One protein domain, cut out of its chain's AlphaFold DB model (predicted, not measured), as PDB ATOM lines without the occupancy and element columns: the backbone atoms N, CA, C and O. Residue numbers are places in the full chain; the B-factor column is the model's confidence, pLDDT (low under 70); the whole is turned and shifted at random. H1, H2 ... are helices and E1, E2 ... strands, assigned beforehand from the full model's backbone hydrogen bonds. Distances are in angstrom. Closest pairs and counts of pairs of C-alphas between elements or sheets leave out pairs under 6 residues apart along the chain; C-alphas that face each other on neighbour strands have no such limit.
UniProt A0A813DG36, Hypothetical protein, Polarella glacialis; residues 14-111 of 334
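Overview. This is residues 14 to 111 of the 334 residues of the protein "Hypothetical protein" of Polarella glacialis (UniProt A0A813DG36). Helices H1 and H2 make an open V at one end; hairpin E1 E2, helix H4 and loops make a head at the other. The printed part has 98 residues with four named helices and two named strands in the order H1 H2 H3 E1 E2 H4; the class is mostly helix, with helices holding 46 of the 52 residues in named elements. It is loose, radius of gyration of the C-alphas 17.7 A, spanning 55 by 29 by 21 A.

Arrangement. Look at the antiparallel hairpin E1, residues 67 to 69, and E2, residues 75 to 77: N 68 and O 76 are within hydrogen-bond range, 2.8 A. E1 and H4, residues 78 to 90, are closest at C-alphas 68 and 78, 5.5 A. H1, residues 14 to 32, and H2, residues 39 to 48, run opposite ways at a shallow tilt of 29 degrees. H3, residues 50 to 53, is near H1. In H1, H2 and H4 every O i to N i+4 pair is within range.

Along the chain. Find C-alpha 14 at (-13.576, 27.480, 3.953); H1 runs 26.9 A. H4 runs 18.5 A to C-alpha 90 at (-38.893, -0.558, 25.798).

Size, cuts and confidence. The printed part has no cut; link H3 to E1 is long; 48 residues have pLDDT under 70.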
ATOM      1  N   ALA A  14     -13.270  26.168   4.523       30.66
ATOM      2  CA  ALA A  14     -13.576  27.480   3.953       30.66
ATOM      3  C   ALA A  14     -15.029  27.920   4.218       30.66
ATOM      4  O   ALA A  14     -15.276  29.086   4.511       30.66
ATOM      5  N   LEU A  15     -15.997  26.997   4.160       30.67
ATOM      6  CA  LEU A  15     -17.415  27.336   4.319       30.67
ATOM      7  C   LEU A  15     -17.759  27.796   5.747       30.67
ATOM      8  O   LEU A  15     -18.546  28.724   5.916       30.67
ATOM      9  N   GLN A  16     -17.137  27.187   6.760       34.09
ATOM     10  CA  GLN A  16     -17.355  27.531   8.167       34.09
ATOM     11  C   GLN A  16     -16.804  28.933   8.486       34.09
ATOM     12  O   GLN A  16     -17.529  29.758   9.031       34.09
ATOM     13  N   GLY A  17     -15.615  29.276   7.969       36.22
ATOM     14  CA  GLY A  17     -15.066  30.636   8.069       36.22
ATOM     15  C   GLY A  17     -15.924  31.710   7.383       36.22
ATOM     16  O   GLY A  17     -16.066  32.811   7.905       36.22
ATOM     17  N   THR A  18     -16.573  31.391   6.253       50.25
ATOM     18  CA  THR A  18     -17.455  32.357   5.561       50.25
ATOM     19  C   THR A  18     -18.790  32.601   6.263       50.25
ATOM     20  O   THR A  18     -19.380  33.666   6.084       50.25
ATOM     21  N   LEU A  19     -19.298  31.626   7.022       45.38
ATOM     22  CA  LEU A  19     -20.532  31.779   7.797       45.38
ATOM     23  C   LEU A  19     -20.270  32.609   9.058       45.38
ATOM     24  O   LEU A  19     -21.021  33.547   9.323       45.38
ATOM     25  N   GLU A  20     -19.150  32.344   9.732       50.47
ATOM     26  CA  GLU A  20     -18.681  33.108  10.893       50.47
ATOM     27  C   GLU A  20     -18.425  34.584  10.538       50.47
ATOM     28  O   GLU A  20     -18.876  35.494  11.235       50.47
ATOM     29  N   GLU A  21     -17.751  34.857   9.413       53.31
ATOM     30  CA  GLU A  21     -17.497  36.232   8.959       53.31
ATOM     31  C   GLU A  21     -18.776  36.974   8.562       53.31
ATOM     32  O   GLU A  21     -18.885  38.179   8.794       53.31
ATOM     33  N   LYS A  22     -19.762  36.274   7.988       57.66
ATOM     34  CA  LYS A  22     -21.061  36.868   7.644       57.66
ATOM     35  C   LYS A  22     -21.881  37.202   8.884       57.66
ATOM     36  O   LYS A  22     -22.451  38.286   8.922       57.66
ATOM     37  N   ALA A  23     -21.902  36.328   9.890       57.47
ATOM     38  CA  ALA A  23     -22.620  36.574  11.141       57.47
ATOM     39  C   ALA A  23     -22.021  37.762  11.913       57.47
ATOM     40  O   ALA A  23     -22.755  38.619  12.398       57.47
ATOM     41  N   VAL A  24     -20.687  37.864  11.966       58.81
ATOM     42  CA  VAL A  24     -20.000  38.997  12.611       58.81
ATOM     43  C   VAL A  24     -20.246  40.310  11.861       58.81
ATOM     44  O   VAL A  24     -20.471  41.332  12.505       58.81
ATOM     45  N   ARG A  25     -20.240  40.298  10.520       63.78
ATOM     46  CA  ARG A  25     -20.566  41.489   9.714       63.78
ATOM     47  C   ARG A  25     -22.013  41.924   9.906       63.78
ATOM     48  O   ARG A  25     -22.233  43.078  10.229       63.78
ATOM     49  N   GLN A  26     -22.966  40.994   9.830       64.88
ATOM     50  CA  GLN A  26     -24.380  41.290  10.075       64.88
ATOM     51  C   GLN A  26     -24.619  41.856  11.476       64.88
ATOM     52  O   GLN A  26     -25.378  42.805  11.627       64.88
ATOM     53  N   LEU A  27     -23.951  41.319  12.502       65.25
ATOM     54  CA  LEU A  27     -24.027  41.879  13.849       65.25
ATOM     55  C   LEU A  27     -23.442  43.302  13.899       65.25
ATOM     56  O   LEU A  27     -24.033  44.180  14.518       65.25
ATOM     57  N   GLY A  28     -22.306  43.532  13.233       63.72
ATOM     58  CA  GLY A  28     -21.682  44.851  13.104       63.72
ATOM     59  C   GLY A  28     -22.576  45.874  12.399       63.72
ATOM     60  O   GLY A  28     -22.683  47.000  12.876       63.72
ATOM     61  N   ASP A  29     -23.265  45.465  11.334       67.69
ATOM     62  CA  ASP A  29     -24.203  46.306  10.584       67.69
ATOM     63  C   ASP A  29     -25.429  46.661  11.449       67.69
ATOM     64  O   ASP A  29     -25.800  47.826  11.549       67.69
ATOM     65  N   LEU A  30     -25.987  45.695  12.191       65.12
ATOM     66  CA  LEU A  30     -27.106  45.920  13.122       65.12
ATOM     67  C   LEU A  30     -26.749  46.852  14.298       65.12
ATOM     68  O   LEU A  30     -27.606  47.586  14.804       65.12
ATOM     69  N   ILE A  31     -25.488  46.823  14.741       64.00
ATOM     70  CA  ILE A  31     -24.953  47.756  15.744       64.00
ATOM     71  C   ILE A  31     -24.772  49.147  15.118       64.00
ATOM     72  O   ILE A  31     -25.174  50.141  15.723       64.00
ATOM     73  N   ALA A  32     -24.213  49.228  13.906       62.44
ATOM     74  CA  ALA A  32     -23.989  50.486  13.191       62.44
ATOM     75  C   ALA A  32     -25.299  51.202  12.818       62.44
ATOM     76  O   ALA A  32     -25.377  52.427  12.894       62.44
ATOM     77  N   GLU A  33     -26.348  50.447  12.487       70.50
ATOM     78  CA  GLU A  33     -27.697  50.959  12.213       70.50
ATOM     79  C   GLU A  33     -28.465  51.361  13.488       70.50
ATOM     80  O   GLU A  33     -29.597  51.844  13.414       70.50
ATOM     81  N   GLY A  34     -27.879  51.173  14.678       59.56
ATOM     82  CA  GLY A  34     -28.499  51.538  15.955       59.56
ATOM     83  C   GLY A  34     -29.741  50.711  16.302       59.56
ATOM     84  O   GLY A  34     -30.527  51.116  17.165       59.56
ATOM     85  N   GLN A  35     -29.937  49.566  15.639       55.75
ATOM     86  CA  GLN A  35     -31.036  48.636  15.915       55.75
ATOM     87  C   GLN A  35     -30.774  47.802  17.170       55.75
ATOM     88  O   GLN A  35     -31.709  47.415  17.870       55.75
ATOM     89  N   VAL A  36     -29.502  47.564  17.487       56.88
ATOM     90  CA  VAL A  36     -29.076  46.814  18.669       56.88
ATOM     91  C   VAL A  36     -28.510  47.794  19.690       56.88
ATOM     92  O   VAL A  36     -27.335  48.144  19.661       56.88
ATOM     93  N   LYS A  37     -29.388  48.283  20.570       58.09
ATOM     94  CA  LYS A  37     -29.052  49.259  21.624       58.09
ATOM     95  C   LYS A  37     -28.787  48.628  22.984       58.09
ATOM     96  O   LYS A  37     -28.516  49.358  23.927       58.09
ATOM     97  N   SER A  38     -28.946  47.309  23.102       62.66
ATOM     98  CA  SER A  38     -28.723  46.616  24.362       62.66
ATOM     99  C   SER A  38     -27.872  45.376  24.170       62.66
ATOM    100  O   SER A  38     -28.105  44.558  23.272       62.66
ATOM    101  N   TYR A  39     -26.937  45.184  25.089       58.28
ATOM    102  CA  TYR A  39     -26.229  43.920  25.269       58.28
ATOM    103  C   TYR A  39     -27.177  42.697  25.265       58.28
ATOM    104  O   TYR A  39     -26.862  41.649  24.704       58.28
ATOM    105  N   GLU A  40     -28.389  42.843  25.803       61.34
ATOM    106  CA  GLU A  40     -29.408  41.789  25.876       61.34
ATOM    107  C   GLU A  40     -29.952  41.356  24.499       61.34
ATOM    108  O   GLU A  40     -30.243  40.179  24.270       61.34
ATOM    109  N   SER A  41     -30.038  42.283  23.539       62.84
ATOM    110  CA  SER A  41     -30.450  41.967  22.165       62.84
ATOM    111  C   SER A  41     -29.318  41.321  21.355       62.84
ATOM    112  O   SER A  41     -29.586  40.419  20.557       62.84
ATOM    113  N   VAL A  42     -28.059  41.671  21.643       65.31
ATOM    114  CA  VAL A  42     -26.873  40.959  21.125       65.31
ATOM    115  C   VAL A  42     -26.845  39.520  21.630       65.31
ATOM    116  O   VAL A  42     -26.677  38.598  20.835       65.31
ATOM    117  N   LEU A  43     -27.048  39.309  22.934       63.56
ATOM    118  CA  LEU A  43     -27.078  37.968  23.518       63.56
ATOM    119  C   LEU A  43     -28.172  37.101  22.894       63.56
ATOM    120  O   LEU A  43     -27.892  35.971  22.499       63.56
ATOM    121  N   ARG A  44     -29.376  37.650  22.702       64.69
ATOM    122  CA  ARG A  44     -30.477  36.948  22.026       64.69
ATOM    123  C   ARG A  44     -30.142  36.591  20.576       64.69
ATOM    124  O   ARG A  44     -30.479  35.501  20.113       64.69
ATOM    125  N   TYR A  45     -29.478  37.483  19.839       62.16
ATOM    126  CA  TYR A  45     -29.019  37.171  18.485       62.16
ATOM    127  C   TYR A  45     -27.989  36.036  18.513       62.16
ATOM    128  O   TYR A  45     -28.121  35.071  17.769       62.16
ATOM    129  N   ILE A  46     -27.014  36.091  19.421       61.97
ATOM    130  CA  ILE A  46     -25.987  35.049  19.540       61.97
ATOM    131  C   ILE A  46     -26.606  33.699  19.935       61.97
ATOM    132  O   ILE A  46     -26.269  32.685  19.329       61.97
ATOM    133  N   GLU A  47     -27.559  33.670  20.866       61.03
ATOM    134  CA  GLU A  47     -28.317  32.460  21.230       61.03
ATOM    135  C   GLU A  47     -29.129  31.883  20.063       61.03
ATOM    136  O   GLU A  47     -29.312  30.668  19.971       61.03
ATOM    137  N   THR A  48     -29.606  32.741  19.160       58.19
ATOM    138  CA  THR A  48     -30.356  32.327  17.965       58.19
ATOM    139  C   THR A  48     -29.463  31.997  16.769       58.19
ATOM    140  O   THR A  48     -29.950  31.418  15.792       58.19
ATOM    141  N   THR A  49     -28.155  32.280  16.832       58.81
ATOM    142  CA  THR A  49     -27.221  31.815  15.801       58.81
ATOM    143  C   THR A  49     -27.126  30.289  15.804       58.81
ATOM    144  O   THR A  49     -27.135  29.626  16.843       58.81
ATOM    145  N   ARG A  50     -26.999  29.705  14.606       49.41
ATOM    146  CA  ARG A  50     -26.822  28.254  14.434       49.41
ATOM    147  C   ARG A  50     -25.620  27.710  15.214       49.41
ATOM    148  O   ARG A  50     -25.692  26.588  15.697       49.41
ATOM    149  N   GLU A  51     -24.578  28.513  15.411       50.88
ATOM    150  CA  GLU A  51     -23.368  28.147  16.160       50.88
ATOM    151  C   GLU A  51     -23.646  27.855  17.647       50.88
ATOM    152  O   GLU A  51     -23.039  26.954  18.222       50.88
ATOM    153  N   ALA A  52     -24.621  28.527  18.271       50.47
ATOM    154  CA  ALA A  52     -25.025  28.227  19.649       50.47
ATOM    155  C   ALA A  52     -25.772  26.883  19.757       50.47
ATOM    156  O   ALA A  52     -25.588  26.132  20.720       50.47
ATOM    157  N   GLN A  53     -26.573  26.529  18.746       51.12
ATOM    158  CA  GLN A  53     -27.199  25.202  18.644       51.12
ATOM    159  C   GLN A  53     -26.176  24.106  18.302       51.12
ATOM    160  O   GLN A  53     -26.346  22.955  18.703       51.12
ATOM    161  N   GLU A  54     -25.083  24.471  17.633       57.31
ATOM    162  CA  GLU A  54     -23.922  23.618  17.362       57.31
ATOM    163  C   GLU A  54     -23.016  23.403  18.585       57.31
ATOM    164  O   GLU A  54     -21.881  22.976  18.425       57.31
ATOM    165  N   LEU A  55     -23.476  23.661  19.812       67.50
ATOM    166  CA  LEU A  55     -22.717  23.333  21.030       67.50
ATOM    167  C   LEU A  55     -23.560  22.642  22.109       67.50
ATOM    168  O   LEU A  55     -23.012  22.161  23.106       67.50
ATOM    169  N   HIS A  56     -24.876  22.542  21.903       81.19
ATOM    170  CA  HIS A  56     -25.817  21.987  22.874       81.19
ATOM    171  C   HIS A  56     -26.495  20.731  22.345       81.19
ATOM    172  O   HIS A  56     -26.793  20.578  21.157       81.19
ATOM    173  N   CYS A  57     -26.742  19.771  23.230       84.50
ATOM    174  CA  CYS A  57     -27.461  18.569  22.853       84.50
ATOM    175  C   CYS A  57     -28.951  18.893  22.696       84.50
ATOM    176  O   CYS A  57     -29.567  19.314  23.668       84.50
ATOM    177  N   PRO A  58     -29.594  18.577  21.562       84.88
ATOM    178  CA  PRO A  58     -31.026  18.838  21.376       84.88
ATOM    179  C   PRO A  58     -31.937  17.965  22.263       84.88
ATOM    180  O   PRO A  58     -33.151  18.120  22.229       84.88
ATOM    181  N   VAL A  59     -31.375  17.018  23.028       86.94
ATOM    182  CA  VAL A  59     -32.129  16.137  23.935       86.94
ATOM    183  C   VAL A  59     -32.091  16.638  25.378       86.94
ATOM    184  O   VAL A  59     -33.133  16.649  26.023       86.94
ATOM    185  N   CYS A  60     -30.920  17.018  25.900       87.62
ATOM    186  CA  CYS A  60     -30.800  17.530  27.273       87.62
ATOM    187  C   CYS A  60     -30.671  19.053  27.361       87.62
ATOM    188  O   CYS A  60     -30.712  19.578  28.463       87.62
ATOM    189  N   LEU A  61     -30.512  19.747  26.229       83.88
ATOM    190  CA  LEU A  61     -30.291  21.197  26.124       83.88
ATOM    191  C   LEU A  61     -29.038  21.706  26.862       83.88
ATOM    192  O   LEU A  61     -28.823  22.903  26.977       83.88
ATOM    193  N   GLU A  62     -28.176  20.795  27.311       82.38
ATOM    194  CA  GLU A  62     -26.890  21.099  27.936       82.38
ATOM    195  C   GLU A  62     -25.750  21.059  26.906       82.38
ATOM    196  O   GLU A  62     -25.898  20.423  25.850       82.38
ATOM    197  N   PRO A  63     -24.585  21.657  27.221       78.06
ATOM    198  CA  PRO A  63     -23.370  21.491  26.432       78.06
ATOM    199  C   PRO A  63     -23.046  20.016  26.167       78.06
ATOM    200  O   PRO A  63     -23.276  19.147  27.017       78.06
ATOM    201  N   TRP A  64     -22.500  19.709  24.989       78.44
ATOM    202  CA  TRP A  64     -22.229  18.322  24.606       78.44
ATOM    203  C   TRP A  64     -21.265  17.602  25.557       78.44
ATOM    204  O   TRP A  64     -20.083  17.925  25.657       78.44
ATOM    205  N   LYS A  65     -21.757  16.526  26.174       80.44
ATOM    206  CA  LYS A  65     -20.976  15.563  26.958       80.44
ATOM    207  C   LYS A  65     -20.750  14.317  26.107       80.44
ATOM    208  O   LYS A  65     -21.698  13.575  25.843       80.44
ATOM    209  N   ASN A  66     -19.510  14.109  25.659       81.44
ATOM    210  CA  ASN A  66     -19.126  13.044  24.720       81.44
ATOM    211  C   ASN A  66     -20.021  13.035  23.464       81.44
ATOM    212  O   ASN A  66     -20.913  12.190  23.342       81.44
ATOM    213  N   PRO A  67     -19.836  13.996  22.538       85.56
ATOM    214  CA  PRO A  67     -20.680  14.115  21.359       85.56
ATOM    215  C   PRO A  67     -20.554  12.889  20.453       85.56
ATOM    216  O   PRO A  67     -19.469  12.482  20.032       85.56
ATOM    217  N   VAL A  68     -21.705  12.329  20.104       83.44
ATOM    218  CA  VAL A  68     -21.851  11.213  19.179       83.44
ATOM    219  C   VAL A  68     -22.639  11.685  17.974       83.44
ATOM    220  O   VAL A  68     -23.780  12.142  18.093       83.44
ATOM    221  N   LYS A  69     -22.043  11.531  16.791       84.88
ATOM    222  CA  LYS A  69     -22.706  11.849  15.531       84.88
ATOM    223  C   LYS A  69     -23.513  10.651  15.043       84.88
ATOM    224  O   LYS A  69     -22.996   9.543  14.895       84.88
ATOM    225  N   SER A  70     -24.798  10.881  14.807       83.75
ATOM    226  CA  SER A  70     -25.702   9.910  14.190       83.75
ATOM    227  C   SER A  70     -25.506   9.853  12.668       83.75
ATOM    228  O   SER A  70     -24.971  10.783  12.061       83.75
ATOM    229  N   LYS A  71     -25.984   8.778  12.024       80.25
ATOM    230  CA  LYS A  71     -25.926   8.605  10.559       80.25
ATOM    231  C   LYS A  71     -26.595   9.740   9.778       80.25
ATOM    232  O   LYS A  71     -26.134  10.081   8.699       80.25
ATOM    233  N   CYS A  72     -27.643  10.346  10.335       83.00
ATOM    234  CA  CYS A  72     -28.327  11.483   9.723       83.00
ATOM    235  C   CYS A  72     -27.614  12.827   9.950       83.00
ATOM    236  O   CYS A  72     -28.133  13.863   9.554       83.00
ATOM    237  N   GLY A  73     -26.444  12.829  10.593       79.94
ATOM    238  CA  GLY A  73     -25.612  14.015  10.767       79.94
ATOM    239  C   GLY A  73     -25.858  14.804  12.052       79.94
ATOM    240  O   GLY A  73     -25.005  15.613  12.403       79.94
ATOM    241  N   HIS A  74     -26.939  14.527  12.786       86.06
ATOM    242  CA  HIS A  74     -27.223  15.170  14.073       86.06
ATOM    243  C   HIS A  74     -26.300  14.653  15.179       86.06
ATOM    244  O   HIS A  74     -25.959  13.462  15.205       86.06
ATOM    245  N   VAL A  75     -25.929  15.548  16.092       84.88
ATOM    246  CA  VAL A  75     -25.004  15.289  17.200       84.88
ATOM    247  C   VAL A  75     -25.763  15.311  18.524       84.88
ATOM    248  O   VAL A  75     -26.604  16.174  18.764       84.88
ATOM    249  N   PHE A  76     -25.470  14.341  19.386       87.94
ATOM    250  CA  PHE A  76     -26.086  14.191  20.704       87.94
ATOM    251  C   PHE A  76     -25.029  13.820  21.739       87.94
ATOM    252  O   PHE A  76     -24.002  13.251  21.376       87.94
ATOM    253  N   CYS A  77     -25.297  14.033  23.027       89.75
ATOM    254  CA  CYS A  77     -24.508  13.387  24.074       89.75
ATOM    255  C   CYS A  77     -24.647  11.861  23.961       89.75
ATOM    256  O   CYS A  77     -25.750  11.351  23.718       89.75
ATOM    257  N   GLU A  78     -23.557  11.130  24.193       87.75
ATOM    258  CA  GLU A  78     -23.541   9.661  24.190       87.75
ATOM    259  C   GLU A  78     -24.648   9.081  25.081       87.75
ATOM    260  O   GLU A  78     -25.415   8.204  24.673       87.75
ATOM    261  N   GLN A  79     -24.789   9.632  26.283       89.12
ATOM    262  CA  GLN A  79     -25.761   9.170  27.263       89.12
ATOM    263  C   GLN A  79     -27.203   9.449  26.814       89.12
ATOM    264  O   GLN A  79     -28.059   8.570  26.914       89.12
ATOM    265  N   CYS A  80     -27.459  10.618  26.219       91.19
ATOM    266  CA  CYS A  80     -28.777  10.994  25.709       91.19
ATOM    267  C   CYS A  80     -29.246  10.063  24.588       91.19
ATOM    268  O   CYS A  80     -30.373   9.565  24.626       91.19
ATOM    269  N   ILE A  81     -28.379   9.776  23.611       90.12
ATOM    270  CA  ILE A  81     -28.754   8.886  22.506       90.12
ATOM    271  C   ILE A  81     -28.898   7.429  22.969       90.12
ATOM    272  O   ILE A  81     -29.729   6.689  22.439       90.12
ATOM    273  N   CYS A  82     -28.139   7.007  23.984       89.38
ATOM    274  CA  CYS A  82     -28.286   5.689  24.602       89.38
ATOM    275  C   CYS A  82     -29.624   5.544  25.339       89.38
ATOM    276  O   CYS A  82     -30.346   4.577  25.087       89.38
ATOM    277  N   VAL A  83     -29.998   6.516  26.177       90.75
ATOM    278  CA  VAL A  83     -31.299   6.530  26.871       90.75
ATOM    279  C   VAL A  83     -32.451   6.545  25.868       90.75
ATOM    280  O   VAL A  83     -33.407   5.781  26.014       90.75
ATOM    281  N   TRP A  84     -32.334   7.342  24.804       91.25
ATOM    282  CA  TRP A  84     -33.317   7.378  23.724       91.25
ATOM    283  C   TRP A  84     -33.515   6.001  23.075       91.25
ATOM    284  O   TRP A  84     -34.635   5.494  23.016       91.25
ATOM    285  N   LYS A  85     -32.421   5.328  22.688       89.56
ATOM    286  CA  LYS A  85     -32.463   3.960  22.141       89.56
ATOM    287  C   LYS A  85     -33.115   2.965  23.102       89.56
ATOM    288  O   LYS A  85     -33.911   2.135  22.666       89.56
ATOM    289  N   MET A  86     -32.786   3.030  24.395       88.56
ATOM    290  CA  MET A  86     -33.386   2.154  25.410       88.56
ATOM    291  C   MET A  86     -34.891   2.396  25.539       88.56
ATOM    292  O   MET A  86     -35.663   1.436  25.584       88.56
ATOM    293  N   ARG A  87     -35.323   3.662  25.539       90.81
ATOM    294  CA  ARG A  87     -36.742   4.030  25.575       90.81
ATOM    295  C   ARG A  87     -37.484   3.509  24.346       90.81
ATOM    296  O   ARG A  87     -38.547   2.916  24.513       90.81
ATOM    297  N   CYS A  88     -36.914   3.664  23.150       88.44
ATOM    298  CA  CYS A  88     -37.506   3.142  21.918       88.44
ATOM    299  C   CYS A  88     -37.688   1.621  21.971       88.44
ATOM    300  O   CYS A  88     -38.778   1.120  21.705       88.44
ATOM    301  N   LYS A  89     -36.657   0.890  22.418       89.00
ATOM    302  CA  LYS A  89     -36.732  -0.569  22.605       89.00
ATOM    303  C   LYS A  89     -37.809  -0.971  23.612       89.00
ATOM    304  O   LYS A  89     -38.582  -1.881  23.334       89.00
ATOM    305  N   ARG A  90     -37.889  -0.281  24.757       91.94
ATOM    306  CA  ARG A  90     -38.893  -0.558  25.798       91.94
ATOM    307  C   ARG A  90     -40.320  -0.341  25.293       91.94
ATOM    308  O   ARG A  90     -41.201  -1.118  25.630       91.94
ATOM    309  N   LEU A  91     -40.530   0.693  24.481       90.81
ATOM    310  CA  LEU A  91     -41.833   1.025  23.900       90.81
ATOM    311  C   LEU A  91     -42.126   0.273  22.588       90.81
ATOM    312  O   LEU A  91     -43.173   0.505  21.996       90.81
ATOM    313  N   ARG A  92     -41.223  -0.610  22.130       89.31
ATOM    314  CA  ARG A  92     -41.309  -1.319  20.837       89.31
ATOM    315  C   ARG A  92     -41.544  -0.384  19.637       89.31
ATOM    316  O   ARG A  92     -42.182  -0.771  18.664       89.31
ATOM    317  N   ILE A  93     -41.003   0.831  19.697       87.56
ATOM    318  CA  ILE A  93     -41.037   1.811  18.600       87.56
ATOM    319  C   ILE A  93     -39.705   1.805  17.834       87.56
ATOM    320  O   ILE A  93     -38.661   1.494  18.427       87.56
ATOM    321  N   PRO A  94     -39.704   2.154  16.534       86.25
ATOM    322  CA  PRO A  94     -38.482   2.203  15.741       86.25
ATOM    323  C   PRO A  94     -37.468   3.192  16.331       86.25
ATOM    324  O   PRO A  94     -37.812   4.249  16.864       86.25
ATOM    325  N   ILE A  95     -36.185   2.830  16.250       88.00
ATOM    326  CA  ILE A  95     -35.087   3.653  16.761       88.00
ATOM    327  C   ILE A  95     -34.769   4.740  15.733       88.00
ATOM    328  O   ILE A  95     -33.947   4.555  14.833       88.00
ATOM    329  N   GLN A  96     -35.409   5.887  15.912       89.62
ATOM    330  CA  GLN A  96     -35.329   7.022  15.002       89.62
ATOM    331  C   GLN A  96     -34.619   8.216  15.634       89.62
ATOM    332  O   GLN A  96     -34.527   8.331  16.853       89.62
ATOM    333  N   CYS A  97     -34.104   9.123  14.813       88.69
ATOM    334  CA  CYS A  97     -33.483  10.357  15.270       88.69
ATOM    335  C   CYS A  97     -34.504  11.286  15.944       88.69
ATOM    336  O   CYS A  97     -35.516  11.591  15.314       88.69
ATOM    337  N   PRO A  98     -34.229  11.814  17.152       87.44
ATOM    338  CA  PRO A  98     -35.097  12.809  17.787       87.44
ATOM    339  C   PRO A  98     -35.320  14.065  16.931       87.44
ATOM    340  O   PRO A  98     -36.394  14.650  16.978       87.44
ATOM    341  N   CYS A  99     -34.326  14.463  16.128       85.94
ATOM    342  CA  CYS A  99     -34.375  15.697  15.339       85.94
ATOM    343  C   CYS A  99     -35.072  15.527  13.984       85.94
ATOM    344  O   CYS A  99     -35.817  16.401  13.563       85.94
ATOM    345  N   CYS A 100     -34.830  14.416  13.281       85.75
ATOM    346  CA  CYS A 100     -35.282  14.247  11.892       85.75
ATOM    347  C   CYS A 100     -35.987  12.921  11.602       85.75
ATOM    348  O   CYS A 100     -36.284  12.626  10.450       85.75
ATOM    349  N   ARG A 101     -36.217  12.092  12.626       86.38
ATOM    350  CA  ARG A 101     -36.881  10.781  12.537       86.38
ATOM    351  C   ARG A 101     -36.219   9.751  11.606       86.38
ATOM    352  O   ARG A 101     -36.760   8.670  11.416       86.38
ATOM    353  N   ALA A 102     -35.025  10.034  11.090       85.38
ATOM    354  CA  ALA A 102     -34.237   9.079  10.310       85.38
ATOM    355  C   ALA A 102     -33.756   7.897  11.169       85.38
ATOM    356  O   ALA A 102     -33.424   8.075  12.343       85.38
ATOM    357  N   ASP A 103     -33.658   6.710  10.578       81.38
ATOM    358  CA  ASP A 103     -33.289   5.483  11.286       81.38
ATOM    359  C   ASP A 103     -31.837   5.480  11.791       81.38
ATOM    360  O   ASP A 103     -30.871   5.673  11.044       81.38
ATOM    361  N   ILE A 104     -31.663   5.189  13.084       73.50
ATOM    362  CA  ILE A 104     -30.354   5.112  13.755       73.50
ATOM    363  C   ILE A 104     -30.034   3.645  14.049       73.50
ATOM    364  O   ILE A 104     -29.880   3.232  15.200       73.50
ATOM    365  N   GLN A 105     -29.962   2.821  13.003       62.47
ATOM    366  CA  GLN A 105     -29.826   1.376  13.198       62.47
ATOM    367  C   GLN A 105     -28.396   0.908  13.515       62.47
ATOM    368  O   GLN A 105     -28.248  -0.112  14.182       62.47
ATOM    369  N   THR A 106     -27.316   1.609  13.134       52.22
ATOM    370  CA  THR A 106     -25.939   1.217  13.546       52.22
ATOM    371  C   THR A 106     -24.884   2.251  13.153       52.22
ATOM    372  O   THR A 106     -25.067   2.947  12.165       52.22
ATOM    373  N   VAL A 107     -23.758   2.261  13.876       48.41
ATOM    374  CA  VAL A 107     -22.564   3.128  13.776       48.41
ATOM    375  C   VAL A 107     -22.727   4.514  14.412       48.41
ATOM    376  O   VAL A 107     -23.195   5.473  13.810       48.41
ATOM    377  N   GLN A 108     -22.304   4.578  15.674       53.66
ATOM    378  CA  GLN A 108     -21.900   5.792  16.373       53.66
ATOM    379  C   GLN A 108     -20.411   5.971  16.079       53.66
ATOM    380  O   GLN A 108     -19.618   5.109  16.452       53.66
ATOM    381  N   GLN A 109     -20.025   7.032  15.378       52.72
ATOM    382  CA  GLN A 109     -18.620   7.428  15.372       52.72
ATOM    383  C   GLN A 109     -18.428   8.403  16.537       52.72
ATOM    384  O   GLN A 109     -19.171   9.391  16.609       52.72
ATOM    385  N   PRO A 110     -17.481   8.142  17.458       50.19
ATOM    386  CA  PRO A 110     -16.991   9.188  18.340       50.19
ATOM    387  C   PRO A 110     -16.534  10.336  17.448       50.19
ATOM    388  O   PRO A 110     -15.781  10.109  16.494       50.19
ATOM    389  N   VAL A 111     -17.005  11.551  17.713       56.16
ATOM    390  CA  VAL A 111     -16.430  12.715  17.044       56.16
ATOM    391  C   VAL A 111     -14.995  12.809  17.561       56.16
ATOM    392  O   VAL A 111     -14.768  13.129  18.726       56.16
TER     393      VAL A 111